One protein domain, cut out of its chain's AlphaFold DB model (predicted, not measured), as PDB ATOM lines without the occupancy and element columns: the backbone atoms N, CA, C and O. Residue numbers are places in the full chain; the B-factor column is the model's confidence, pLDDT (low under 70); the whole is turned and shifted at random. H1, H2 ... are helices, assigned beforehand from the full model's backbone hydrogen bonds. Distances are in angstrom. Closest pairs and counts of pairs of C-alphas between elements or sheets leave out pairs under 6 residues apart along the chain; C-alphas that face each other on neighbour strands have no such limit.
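AT A GLANCE: This is residues 38 to 112 of the 129 residues of an uncharacterized protein of Candidatus Pacearchaeota archaeon (UniProt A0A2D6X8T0). The longest helix, H3, and H2 form the two sides of a wide helical hairpin, and H1 passes crosswise between them. The long unnamed stretch, residues 53 to 73, loops past the end of H1 and returns to the start of H2, while residues 109 to 112 run on beyond H3. The 75 printed residues include three named helices in the order H1, H2, H3 and no named strand; the class is all helix. The whole is compact, with a radius of gyration of the C-alphas of 11.6 A, and its C-alphas span 37 by 24 by 24 A.

HOW THE PARTS SIT: H3, residues 92 to 108, touches H1, residues 38 to 52, with the C-alphas of Gln 45 and Gly 99 closest at 4.3 A. They run the same way at a steep tilt of 65 degrees. H1 also touches H2, residues 74 to 87, about perpendicular at 83 degrees, with the C-alphas of Ala 43 and Gly 78 closest at 4.0 A. H2 and H3 form a helical hairpin but only just touch, with 3 pairs of C-alphas within 8 A, through residues 82 to 86 of H2 and 92 to 95 of H3 alone. Their closest C-alphas, of Ile 86 and Val 92, are 7.1 A apart. They run opposite ways at 37 degrees, a tilt only just steep. The helix packing is mostly crossed, with no pair at a shallow tilt. In H1, H2 and H3 every O i to N i+4 pair is within hydrogen-bond range.

IN THESE COORDINATES: H3 is 24.2 A long from first to last C-alpha and ends with C-alpha 108 at (192.430, 228.873, 209.460). H1 is 21.2 A long, from C-alpha 38 at (203.461, 215.979, 223.772). H2 is 19.8 A long, from C-alpha 74 at (209.877, 224.498, 214.035).

THE WHOLE: The two C-alphas farthest apart, of Gly 89 and Arg 112, are 37.4 A apart. The printed part has no cut. The link from H1 to H2 is long, 21 residues, and that from H2 to H3 is tight, 4 residues. The mean pLDDT of the printed part is 94.3, and no printed residue is under 70.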
ATOM      1  N   GLN A  38     204.104 214.852 223.091       90.12
ATOM      2  CA  GLN A  38     203.461 215.979 223.772       90.12
ATOM      3  C   GLN A  38     204.323 217.258 223.771       90.12
ATOM      4  O   GLN A  38     203.800 218.359 223.599       90.12
ATOM      5  N   ALA A  39     205.643 217.115 223.920       92.06
ATOM      6  CA  ALA A  39     206.588 218.230 223.879       92.06
ATOM      7  C   ALA A  39     206.643 218.916 222.502       92.06
ATOM      8  O   ALA A  39     206.729 220.141 222.425       92.06
ATOM      9  N   GLU A  40     206.526 218.153 221.413       92.56
ATOM     10  CA  GLU A  40     206.492 218.699 220.053       92.56
ATOM     11  C   GLU A  40     205.207 219.495 219.814       92.56
ATOM     12  O   GLU A  40     205.235 220.560 219.196       92.56
ATOM     13  N   ILE A  41     204.081 219.021 220.357       92.56
ATOM     14  CA  ILE A  41     202.802 219.739 220.305       92.56
ATOM     15  C   ILE A  41     202.924 221.081 221.038       92.56
ATOM     16  O   ILE A  41     202.473 222.108 220.527       92.56
ATOM     17  N   PHE A  42     203.573 221.102 222.202       94.94
ATOM     18  CA  PHE A  42     203.786 222.331 222.972       94.94
ATOM     19  C   PHE A  42     204.703 223.316 222.247       94.94
ATOM     20  O   PHE A  42     204.396 224.508 222.191       94.94
ATOM     21  N   ALA A  43     205.776 222.828 221.623       96.00
ATOM     22  CA  ALA A  43     206.645 223.655 220.796       96.00
ATOM     23  C   ALA A  43     205.879 224.257 219.604       96.00
ATOM     24  O   ALA A  43     205.976 225.457 219.346       96.00
ATOM     25  N   LEU A  44     205.050 223.464 218.917       95.19
ATOM     26  CA  LEU A  44     204.233 223.933 217.794       95.19
ATOM     27  C   LEU A  44     203.237 225.025 218.219       95.19
ATOM     28  O   LEU A  44     203.082 226.041 217.536       95.19
ATOM     29  N   GLN A  45     202.589 224.845 219.369       95.62
ATOM     30  CA  GLN A  45     201.673 225.823 219.957       95.62
ATOM     31  C   GLN A  45     202.393 227.122 220.359       95.62
ATOM     32  O   GLN A  45     201.927 228.216 220.038       95.62
ATOM     33  N   ALA A  46     203.564 227.021 220.994       97.06
ATOM     34  CA  ALA A  46     204.384 228.175 221.364       97.06
ATOM     35  C   ALA A  46     204.908 228.935 220.136       97.06
ATOM     36  O   ALA A  46     204.858 230.165 220.085       97.06
ATOM     37  N   MET A  47     205.342 228.219 219.097       96.56
ATOM     38  CA  MET A  47     205.703 228.841 217.827       96.56
ATOM     39  C   MET A  47     204.512 229.572 217.204       96.56
ATOM     40  O   MET A  47     204.666 230.714 216.766       96.56
ATOM     41  N   SER A  48     203.332 228.945 217.207       96.81
ATOM     42  CA  SER A  48     202.098 229.542 216.683       96.81
ATOM     43  C   SER A  48     201.763 230.859 217.390       96.81
ATOM     44  O   SER A  48     201.383 231.827 216.734       96.81
ATOM     45  N   LEU A  49     201.989 230.948 218.707       96.94
ATOM     46  CA  LEU A  49     201.864 232.206 219.449       96.94
ATOM     47  C   LEU A  49     202.798 233.286 218.919       96.94
ATOM     48  O   LEU A  49     202.348 234.392 218.643       96.94
ATOM     49  N   ALA A  50     204.086 232.980 218.770       97.00
ATOM     50  CA  ALA A  50     205.062 233.982 218.356       97.00
ATOM     51  C   ALA A  50     204.805 234.511 216.941       97.00
ATOM     52  O   ALA A  50     204.987 235.702 216.693       97.00
ATOM     53  N   VAL A  51     204.375 233.650 216.015       96.31
ATOM     54  CA  VAL A  51     204.123 234.054 214.622       96.31
ATOM     55  C   VAL A  51     202.800 234.794 214.443       96.31
ATOM     56  O   VAL A  51     202.684 235.605 213.527       96.31
ATOM     57  N   CYS A  52     201.832 234.545 215.325       96.75
ATOM     58  CA  CYS A  52     200.563 235.262 215.369       96.75
ATOM     59  C   CYS A  52     200.602 236.493 216.289       96.75
ATOM     60  O   CYS A  52     199.608 237.211 216.382       96.75
ATOM     61  N   TRP A  53     201.701 236.765 217.003       96.62
ATOM     62  CA  TRP A  53     201.746 237.898 217.928       96.62
ATOM     63  C   TRP A  53     201.884 239.232 217.175       96.62
ATOM     64  O   TRP A  53     202.826 239.390 216.391       96.62
ATOM     65  N   PRO A  54     201.026 240.239 217.428       95.56
ATOM     66  CA  PRO A  54     201.082 241.504 216.699       95.56
ATOM     67  C   PRO A  54     202.392 242.268 216.918       95.56
ATOM     68  O   PRO A  54     202.829 242.469 218.054       95.56
ATOM     69  N   GLU A  55     202.996 242.775 215.840       93.25
ATOM     70  CA  GLU A  55     204.258 243.535 215.891       93.25
ATOM     71  C   GLU A  55     204.168 244.784 216.781       93.25
ATOM     72  O   GLU A  55     205.107 245.107 217.508       93.25
ATOM     73  N   ASN A  56     203.007 245.435 216.808       93.50
ATOM     74  CA  ASN A  56     202.741 246.638 217.595       93.50
ATOM     75  C   ASN A  56     202.351 246.367 219.063       93.50
ATOM     76  O   ASN A  56     202.012 247.306 219.784       93.50
ATOM     77  N   LYS A  57     202.367 245.108 219.517       94.00
ATOM     78  CA  LYS A  57     202.101 244.732 220.910       94.00
ATOM     79  C   LYS A  57     203.365 244.222 221.585       94.00
ATOM     80  O   LYS A  57     204.186 243.542 220.967       94.00
ATOM     81  N   THR A  58     203.499 244.537 222.871       93.38
ATOM     82  CA  THR A  58     204.569 244.014 223.724       93.38
ATOM     83  C   THR A  58     204.484 242.494 223.773       93.38
ATOM     84  O   THR A  58     203.398 241.937 223.933       93.38
ATOM     85  N   TRP A  59     205.622 241.826 223.601       94.88
ATOM     86  CA  TRP A  59     205.719 240.379 223.758       94.88
ATOM     87  C   TRP A  59     205.634 240.007 225.251       94.88
ATOM     88  O   TRP A  59     206.262 240.691 226.057       94.88
ATOM     89  N   PRO A  60     204.875 238.965 225.641       94.94
ATOM     90  CA  PRO A  60     204.681 238.609 227.044       94.94
ATOM     91  C   PRO A  60     205.884 237.899 227.680       94.94
ATOM     92  O   PRO A  60     205.917 237.787 228.903       94.94
ATOM     93  N   GLY A  61     206.851 237.416 226.901       95.12
ATOM     94  CA  GLY A  61     208.071 236.794 227.422       95.12
ATOM     95  C   GLY A  61     209.195 237.789 227.741       95.12
ATOM     96  O   GLY A  61     209.005 239.004 227.642       95.12
ATOM     97  N   LYS A  62     210.382 237.297 228.131       92.38
ATOM     98  CA  LYS A  62     211.522 238.175 228.468       92.38
ATOM     99  C   LYS A  62     212.098 238.825 227.221       92.38
ATOM    100  O   LYS A  62     212.451 240.004 227.245       92.38
ATOM    101  N   PHE A  63     212.189 238.058 226.138       90.62
ATOM    102  CA  PHE A  63     212.764 238.511 224.883       90.62
ATOM    103  C   PHE A  63     211.785 238.292 223.749       90.62
ATOM    104  O   PHE A  63     211.301 237.188 223.526       90.62
ATOM    105  N   ARG A  64     211.532 239.346 222.968       93.75
ATOM    106  CA  ARG A  64     210.733 239.196 221.757       93.75
ATOM    107  C   ARG A  64     211.442 238.232 220.793       93.75
ATOM    108  O   ARG A  64     212.568 238.539 220.385       93.75
ATOM    109  N   PRO A  65     210.804 237.121 220.383       94.19
ATOM    110  CA  PRO A  65     211.405 236.179 219.454       94.19
ATOM    111  C   PRO A  65     211.720 236.859 218.120       94.19
ATOM    112  O   PRO A  65     210.966 237.707 217.632       94.19
ATOM    113  N   ARG A  66     212.844 236.485 217.507       93.88
ATOM    114  CA  ARG A  66     213.145 236.893 216.126       93.88
ATOM    115  C   ARG A  66     212.161 236.216 215.186       93.88
ATOM    116  O   ARG A  66     211.859 235.056 215.396       93.88
ATOM    117  N   LYS A  67     211.753 236.882 214.104       92.94
ATOM    118  CA  LYS A  67     210.893 236.263 213.081       92.94
ATOM    119  C   LYS A  67     211.447 234.902 212.643       92.94
ATOM    120  O   LYS A  67     212.616 234.815 212.256       92.94
ATOM    121  N   TRP A  68     210.591 233.881 212.675       95.75
ATOM    122  CA  TRP A  68     210.918 232.550 212.172       95.75
ATOM    123  C   TRP A  68     211.281 232.597 210.682       95.75
ATOM    124  O   TRP A  68     210.767 233.424 209.923       95.75
ATOM    125  N   ARG A  69     212.172 231.699 210.260       93.50
ATOM    126  CA  ARG A  69     212.629 231.556 208.872       93.50
ATOM    127  C   ARG A  69     212.594 230.089 208.476       93.50
ATOM    128  O   ARG A  69     212.827 229.236 209.319       93.50
ATOM    129  N   ALA A  70     212.431 229.815 207.182       90.31
ATOM    130  CA  ALA A  70     212.372 228.454 206.638       90.31
ATOM    131  C   ALA A  70     213.583 227.571 206.999       90.31
ATOM    132  O   ALA A  70     213.459 226.356 207.071       90.31
ATOM    133  N   SER A  71     214.752 228.176 207.225       93.06
ATOM    134  CA  SER A  71     215.971 227.466 207.621       93.06
ATOM    135  C   SER A  71     216.000 227.054 209.098       93.06
ATOM    136  O   SER A  71     216.931 226.370 209.511       93.06
ATOM    137  N   MET A  72     215.048 227.514 209.912       94.44
ATOM    138  CA  MET A  72     214.959 227.204 211.337       94.44
ATOM    139  C   MET A  72     213.989 226.049 211.545       94.44
ATOM    140  O   MET A  72     212.880 226.064 211.003       94.44
ATOM    141  N   LYS A  73     214.365 225.077 212.376       93.62
ATOM    142  CA  LYS A  73     213.437 224.007 212.724       93.62
ATOM    143  C   LYS A  73     212.322 224.533 213.629       93.62
ATOM    144  O   LYS A  73     212.535 225.402 214.474       93.62
ATOM    145  N   VAL A  74     211.113 224.043 213.381       91.38
ATOM    146  CA  VAL A  74     209.877 224.498 214.035       91.38
ATOM    147  C   VAL A  74     209.864 224.143 215.521       91.38
ATOM    148  O   VAL A  74     209.509 224.973 216.351       91.38
ATOM    149  N   ASP A  75     210.283 222.925 215.840       92.50
ATOM    150  CA  ASP A  75     210.396 222.370 217.187       92.50
ATOM    151  C   ASP A  75     211.408 223.143 218.042       92.50
ATOM    152  O   ASP A  75     211.056 223.625 219.116       92.50
ATOM    153  N   GLU A  76     212.629 223.347 217.545       95.75
ATOM    154  CA  GLU A  76     213.681 224.077 218.266       95.75
ATOM    155  C   GLU A  76     213.279 225.538 218.522       95.75
ATOM    156  O   GLU A  76     213.459 226.070 219.620       95.75
ATOM    157  N   TYR A  77     212.691 226.193 217.517       96.75
ATOM    158  CA  TYR A  77     212.214 227.567 217.651       96.75
ATOM    159  C   TYR A  77     211.033 227.672 218.627       96.75
ATOM    160  O   TYR A  77     210.998 228.575 219.464       96.75
ATOM    161  N   GLY A  78     210.084 226.738 218.548       97.12
ATOM    162  CA  GLY A  78     208.942 226.656 219.451       97.12
ATOM    163  C   GLY A  78     209.340 226.393 220.902       97.12
ATOM    164  O   GLY A  78     208.834 227.062 221.801       97.12
ATOM    165  N   ALA A  79     210.293 225.487 221.133       97.50
ATOM    166  CA  ALA A  79     210.832 225.201 222.459       97.50
ATOM    167  C   ALA A  79     211.482 226.444 223.084       97.50
ATOM    168  O   ALA A  79     211.171 226.795 224.219       97.50
ATOM    169  N   ALA A  80     212.290 227.186 222.316       97.62
ATOM    170  CA  ALA A  80     212.909 228.420 222.800       97.62
ATOM    171  C   ALA A  80     211.875 229.490 223.205       97.62
ATOM    172  O   ALA A  80     212.081 230.222 224.172       97.62
ATOM    173  N   ILE A  81     210.751 229.579 222.487       97.94
ATOM    174  CA  ILE A  81     209.643 230.475 222.848       97.94
ATOM    175  C   ILE A  81     208.960 230.009 224.128       97.94
ATOM    176  O   ILE A  81     208.652 230.826 224.995       97.94
ATOM    177  N   PHE A  82     208.710 228.706 224.239       97.31
ATOM    178  CA  PHE A  82     208.093 228.124 225.421       97.31
ATOM    179  C   PHE A  82     208.936 228.419 226.670       97.31
ATOM    180  O   PHE A  82     208.417 228.957 227.648       97.31
ATOM    181  N   ASP A  83     210.247 228.183 226.603       97.38
ATOM    182  CA  ASP A  83     211.182 228.448 227.700       97.38
ATOM    183  C   ASP A  83     211.268 229.937 228.066       97.38
ATOM    184  O   ASP A  83     211.362 230.277 229.249       97.38
ATOM    185  N   ASP A  84     211.199 230.845 227.085       97.25
ATOM    186  CA  ASP A  84     211.160 232.296 227.320       97.25
ATOM    187  C   ASP A  84     209.886 232.722 228.069       97.25
ATOM    188  O   ASP A  84     209.951 233.503 229.024       97.25
ATOM    189  N   LEU A  85     208.728 232.172 227.689       96.88
ATOM    190  CA  LEU A  85     207.450 232.439 228.353       96.88
ATOM    191  C   LEU A  85     207.426 231.889 229.784       96.88
ATOM    192  O   LEU A  85     207.016 232.597 230.707       96.88
ATOM    193  N   ILE A  86     207.923 230.667 229.990       96.81
ATOM    194  CA  ILE A  86     208.089 230.085 231.330       96.81
ATOM    195  C   ILE A  86     209.030 230.950 232.166       96.81
ATOM    196  O   ILE A  86     208.717 231.318 233.298       96.81
ATOM    197  N   SER A  87     210.162 231.350 231.588       96.25
ATOM    198  CA  SER A  87     211.147 232.205 232.248       96.25
ATOM    199  C   SER A  87     210.580 233.568 232.642       96.25
ATOM    200  O   SER A  87     211.046 234.149 233.625       96.25
ATOM    201  N   ALA A  88     209.605 234.090 231.894       95.62
ATOM    202  CA  ALA A  88     208.876 235.321 232.193       95.62
ATOM    203  C   ALA A  88     207.784 235.158 233.269       95.62
ATOM    204  O   ALA A  88     207.163 236.146 233.659       95.62
ATOM    205  N   GLY A  89     207.576 233.939 233.779       96.25
ATOM    206  CA  GLY A  89     206.654 233.638 234.871       96.25
ATOM    207  C   GLY A  89     205.250 233.227 234.428       96.25
ATOM    208  O   GLY A  89     204.347 233.189 235.263       96.25
ATOM    209  N   HIS A  90     205.037 232.922 233.144       96.31
ATOM    210  CA  HIS A  90     203.751 232.387 232.692       96.31
ATOM    211  C   HIS A  90     203.607 230.922 233.096       96.31
ATOM    212  O   HIS A  90     204.548 230.137 232.999       96.31
ATOM    213  N   GLY A  91     202.408 230.538 233.533       95.12
ATOM    214  CA  GLY A  91     202.096 229.141 233.814       95.12
ATOM    215  C   GLY A  91     201.949 228.331 232.525       95.12
ATOM    216  O   GLY A  91     201.393 228.825 231.544       95.12
ATOM    217  N   VAL A  92     202.371 227.063 232.559       94.88
ATOM    218  CA  VAL A  92     202.260 226.117 231.430       94.88
ATOM    219  C   VAL A  92     200.840 226.114 230.855       94.88
ATOM    220  O   VAL A  92     200.672 226.330 229.663       94.88
ATOM    221  N   GLY A  93     199.809 225.961 231.694       94.25
ATOM    222  CA  GLY A  93     198.414 225.906 231.235       94.25
ATOM    223  C   GLY A  93     197.982 227.129 230.416       94.25
ATOM    224  O   GLY A  93     197.374 226.965 229.364       94.25
ATOM    225  N   ALA A  94     198.375 228.335 230.836       95.62
ATOM    226  CA  ALA A  94     198.047 229.568 230.119       95.62
ATOM    227  C   ALA A  94     198.768 229.663 228.764       95.62
ATOM    228  O   ALA A  94     198.181 230.110 227.780       95.62
ATOM    229  N   ILE A  95     200.029 229.215 228.699       96.75
ATOM    230  CA  ILE A  95     200.790 229.152 227.443       96.75
ATOM    231  C   ILE A  95     200.109 228.192 226.465       96.75
ATOM    232  O   ILE A  95     199.953 228.527 225.294       96.75
ATOM    233  N   LEU A  96     199.681 227.020 226.940       94.81
ATOM    234  CA  LEU A  96     199.044 226.005 226.102       94.81
ATOM    235  C   LEU A  96     197.658 226.439 225.620       94.81
ATOM    236  O   LEU A  96     197.355 226.288 224.442       94.81
ATOM    237  N   GLU A  97     196.835 227.027 226.488       95.44
ATOM    238  CA  GLU A  97     195.511 227.535 226.114       95.44
ATOM    239  C   GLU A  97     195.615 228.614 225.026       95.44
ATOM    240  O   GLU A  97     194.999 228.506 223.963       95.44
ATOM    241  N   ALA A  98     196.480 229.607 225.239       96.69
ATOM    242  CA  ALA A  98     196.769 230.638 224.249       96.69
ATOM    243  C   ALA A  98     197.376 230.045 222.958       96.69
ATOM    244  O   ALA A  98     197.048 230.467 221.846       96.69
ATOM    245  N   GLY A  99     198.251 229.050 223.108       96.38
ATOM    246  CA  GLY A  99     198.934 228.345 222.031       96.38
ATOM    247  C   GLY A  99     198.007 227.555 221.119       96.38
ATOM    248  O   GLY A  99     198.168 227.597 219.900       96.38
ATOM    249  N   ILE A 100     197.001 226.892 221.685       95.31
ATOM    250  CA  ILE A 100     195.968 226.175 220.933       95.31
ATOM    251  C   ILE A 100     195.184 227.144 220.046       95.31
ATOM    252  O   ILE A 100     194.989 226.867 218.861       95.31
ATOM    253  N   GLU A 101     194.765 228.289 220.582       96.69
ATOM    254  CA  GLU A 101     194.026 229.292 219.809       96.69
ATOM    255  C   GLU A 101     194.887 229.910 218.702       96.69
ATOM    256  O   GLU A 101     194.438 230.050 217.560       96.69
ATOM    257  N   ALA A 102     196.160 230.190 218.989       96.62
ATOM    258  CA  ALA A 102     197.097 230.666 217.978       96.62
ATOM    259  C   ALA A 102     197.352 229.629 216.873       96.62
ATOM    260  O   ALA A 102     197.421 229.988 215.694       96.62
ATOM    261  N   TYR A 103     197.450 228.346 217.233       95.50
ATOM    262  CA  TYR A 103     197.608 227.250 216.282       95.50
ATOM    263  C   TYR A 103     196.379 227.104 215.380       95.50
ATOM    264  O   TYR A 103     196.506 227.090 214.154       95.50
ATOM    265  N   LYS A 104     195.169 227.081 215.958       94.25
ATOM    266  CA  LYS A 104     193.917 227.071 215.184       94.25
ATOM    267  C   LYS A 104     193.874 228.247 214.213       94.25
ATOM    268  O   LYS A 104     193.539 228.068 213.044       94.25
ATOM    269  N   PHE A 105     194.248 229.440 214.671       95.00
ATOM    270  CA  PHE A 105     194.264 230.626 213.824       95.00
ATOM    271  C   PHE A 105     195.284 230.536 212.680       95.00
ATOM    272  O   PHE A 105     194.960 230.936 211.561       95.00
ATOM    273  N   CYS A 106     196.461 229.937 212.905       93.12
ATOM    274  CA  CYS A 106     197.394 229.596 211.825       93.12
ATOM    275  C   CYS A 106     196.721 228.700 210.780       93.12
ATOM    276  O   CYS A 106     196.718 229.036 209.598       93.12
ATOM    277  N   MET A 107     196.093 227.603 211.213       92.00
ATOM    278  CA  MET A 107     195.440 226.651 210.307       92.00
ATOM    279  C   MET A 107     194.319 227.294 209.490       92.00
ATOM    280  O   MET A 107     194.195 227.047 208.295       92.00
ATOM    281  N   MET A 108     193.528 228.160 210.118       90.62
ATOM    282  CA  MET A 108     192.430 228.873 209.460       90.62
ATOM    283  C   MET A 108     192.897 230.032 208.576       90.62
ATOM    284  O   MET A 108     192.092 230.582 207.827       90.62
ATOM    285  N   SER A 109     194.172 230.416 208.663       89.25
ATOM    286  CA  SER A 109     194.770 231.448 207.812       89.25
ATOM    287  C   SER A 109     195.224 230.913 206.454       89.25
ATOM    288  O   SER A 109     195.539 231.720 205.573       89.25
ATOM    289  N   LEU A 110     195.257 229.587 206.282       87.75
ATOM    290  CA  LEU A 110     195.509 228.940 205.000       87.75
ATOM    291  C   LEU A 110     194.269 229.017 204.095       87.75
ATOM    292  O   LEU A 110     193.155 228.849 204.597       87.75
ATOM    293  N   PRO A 111     194.448 229.228 202.775       79.31
ATOM    294  CA  PRO A 111     193.345 229.171 201.823       79.31
ATOM    295  C   PRO A 111     192.615 227.832 201.904       79.31
ATOM    296  O   PRO A 111     193.235 226.764 201.912       79.31
ATOM    297  N   ARG A 112     191.286 227.877 201.948       73.19
ATOM    298  CA  ARG A 112     190.451 226.677 201.901       73.19
ATOM    299  C   ARG A 112     190.350 226.185 200.462       73.19
ATOM    300  O   ARG A 112     190.323 226.979 199.530       73.19
TER     301      ARG A 112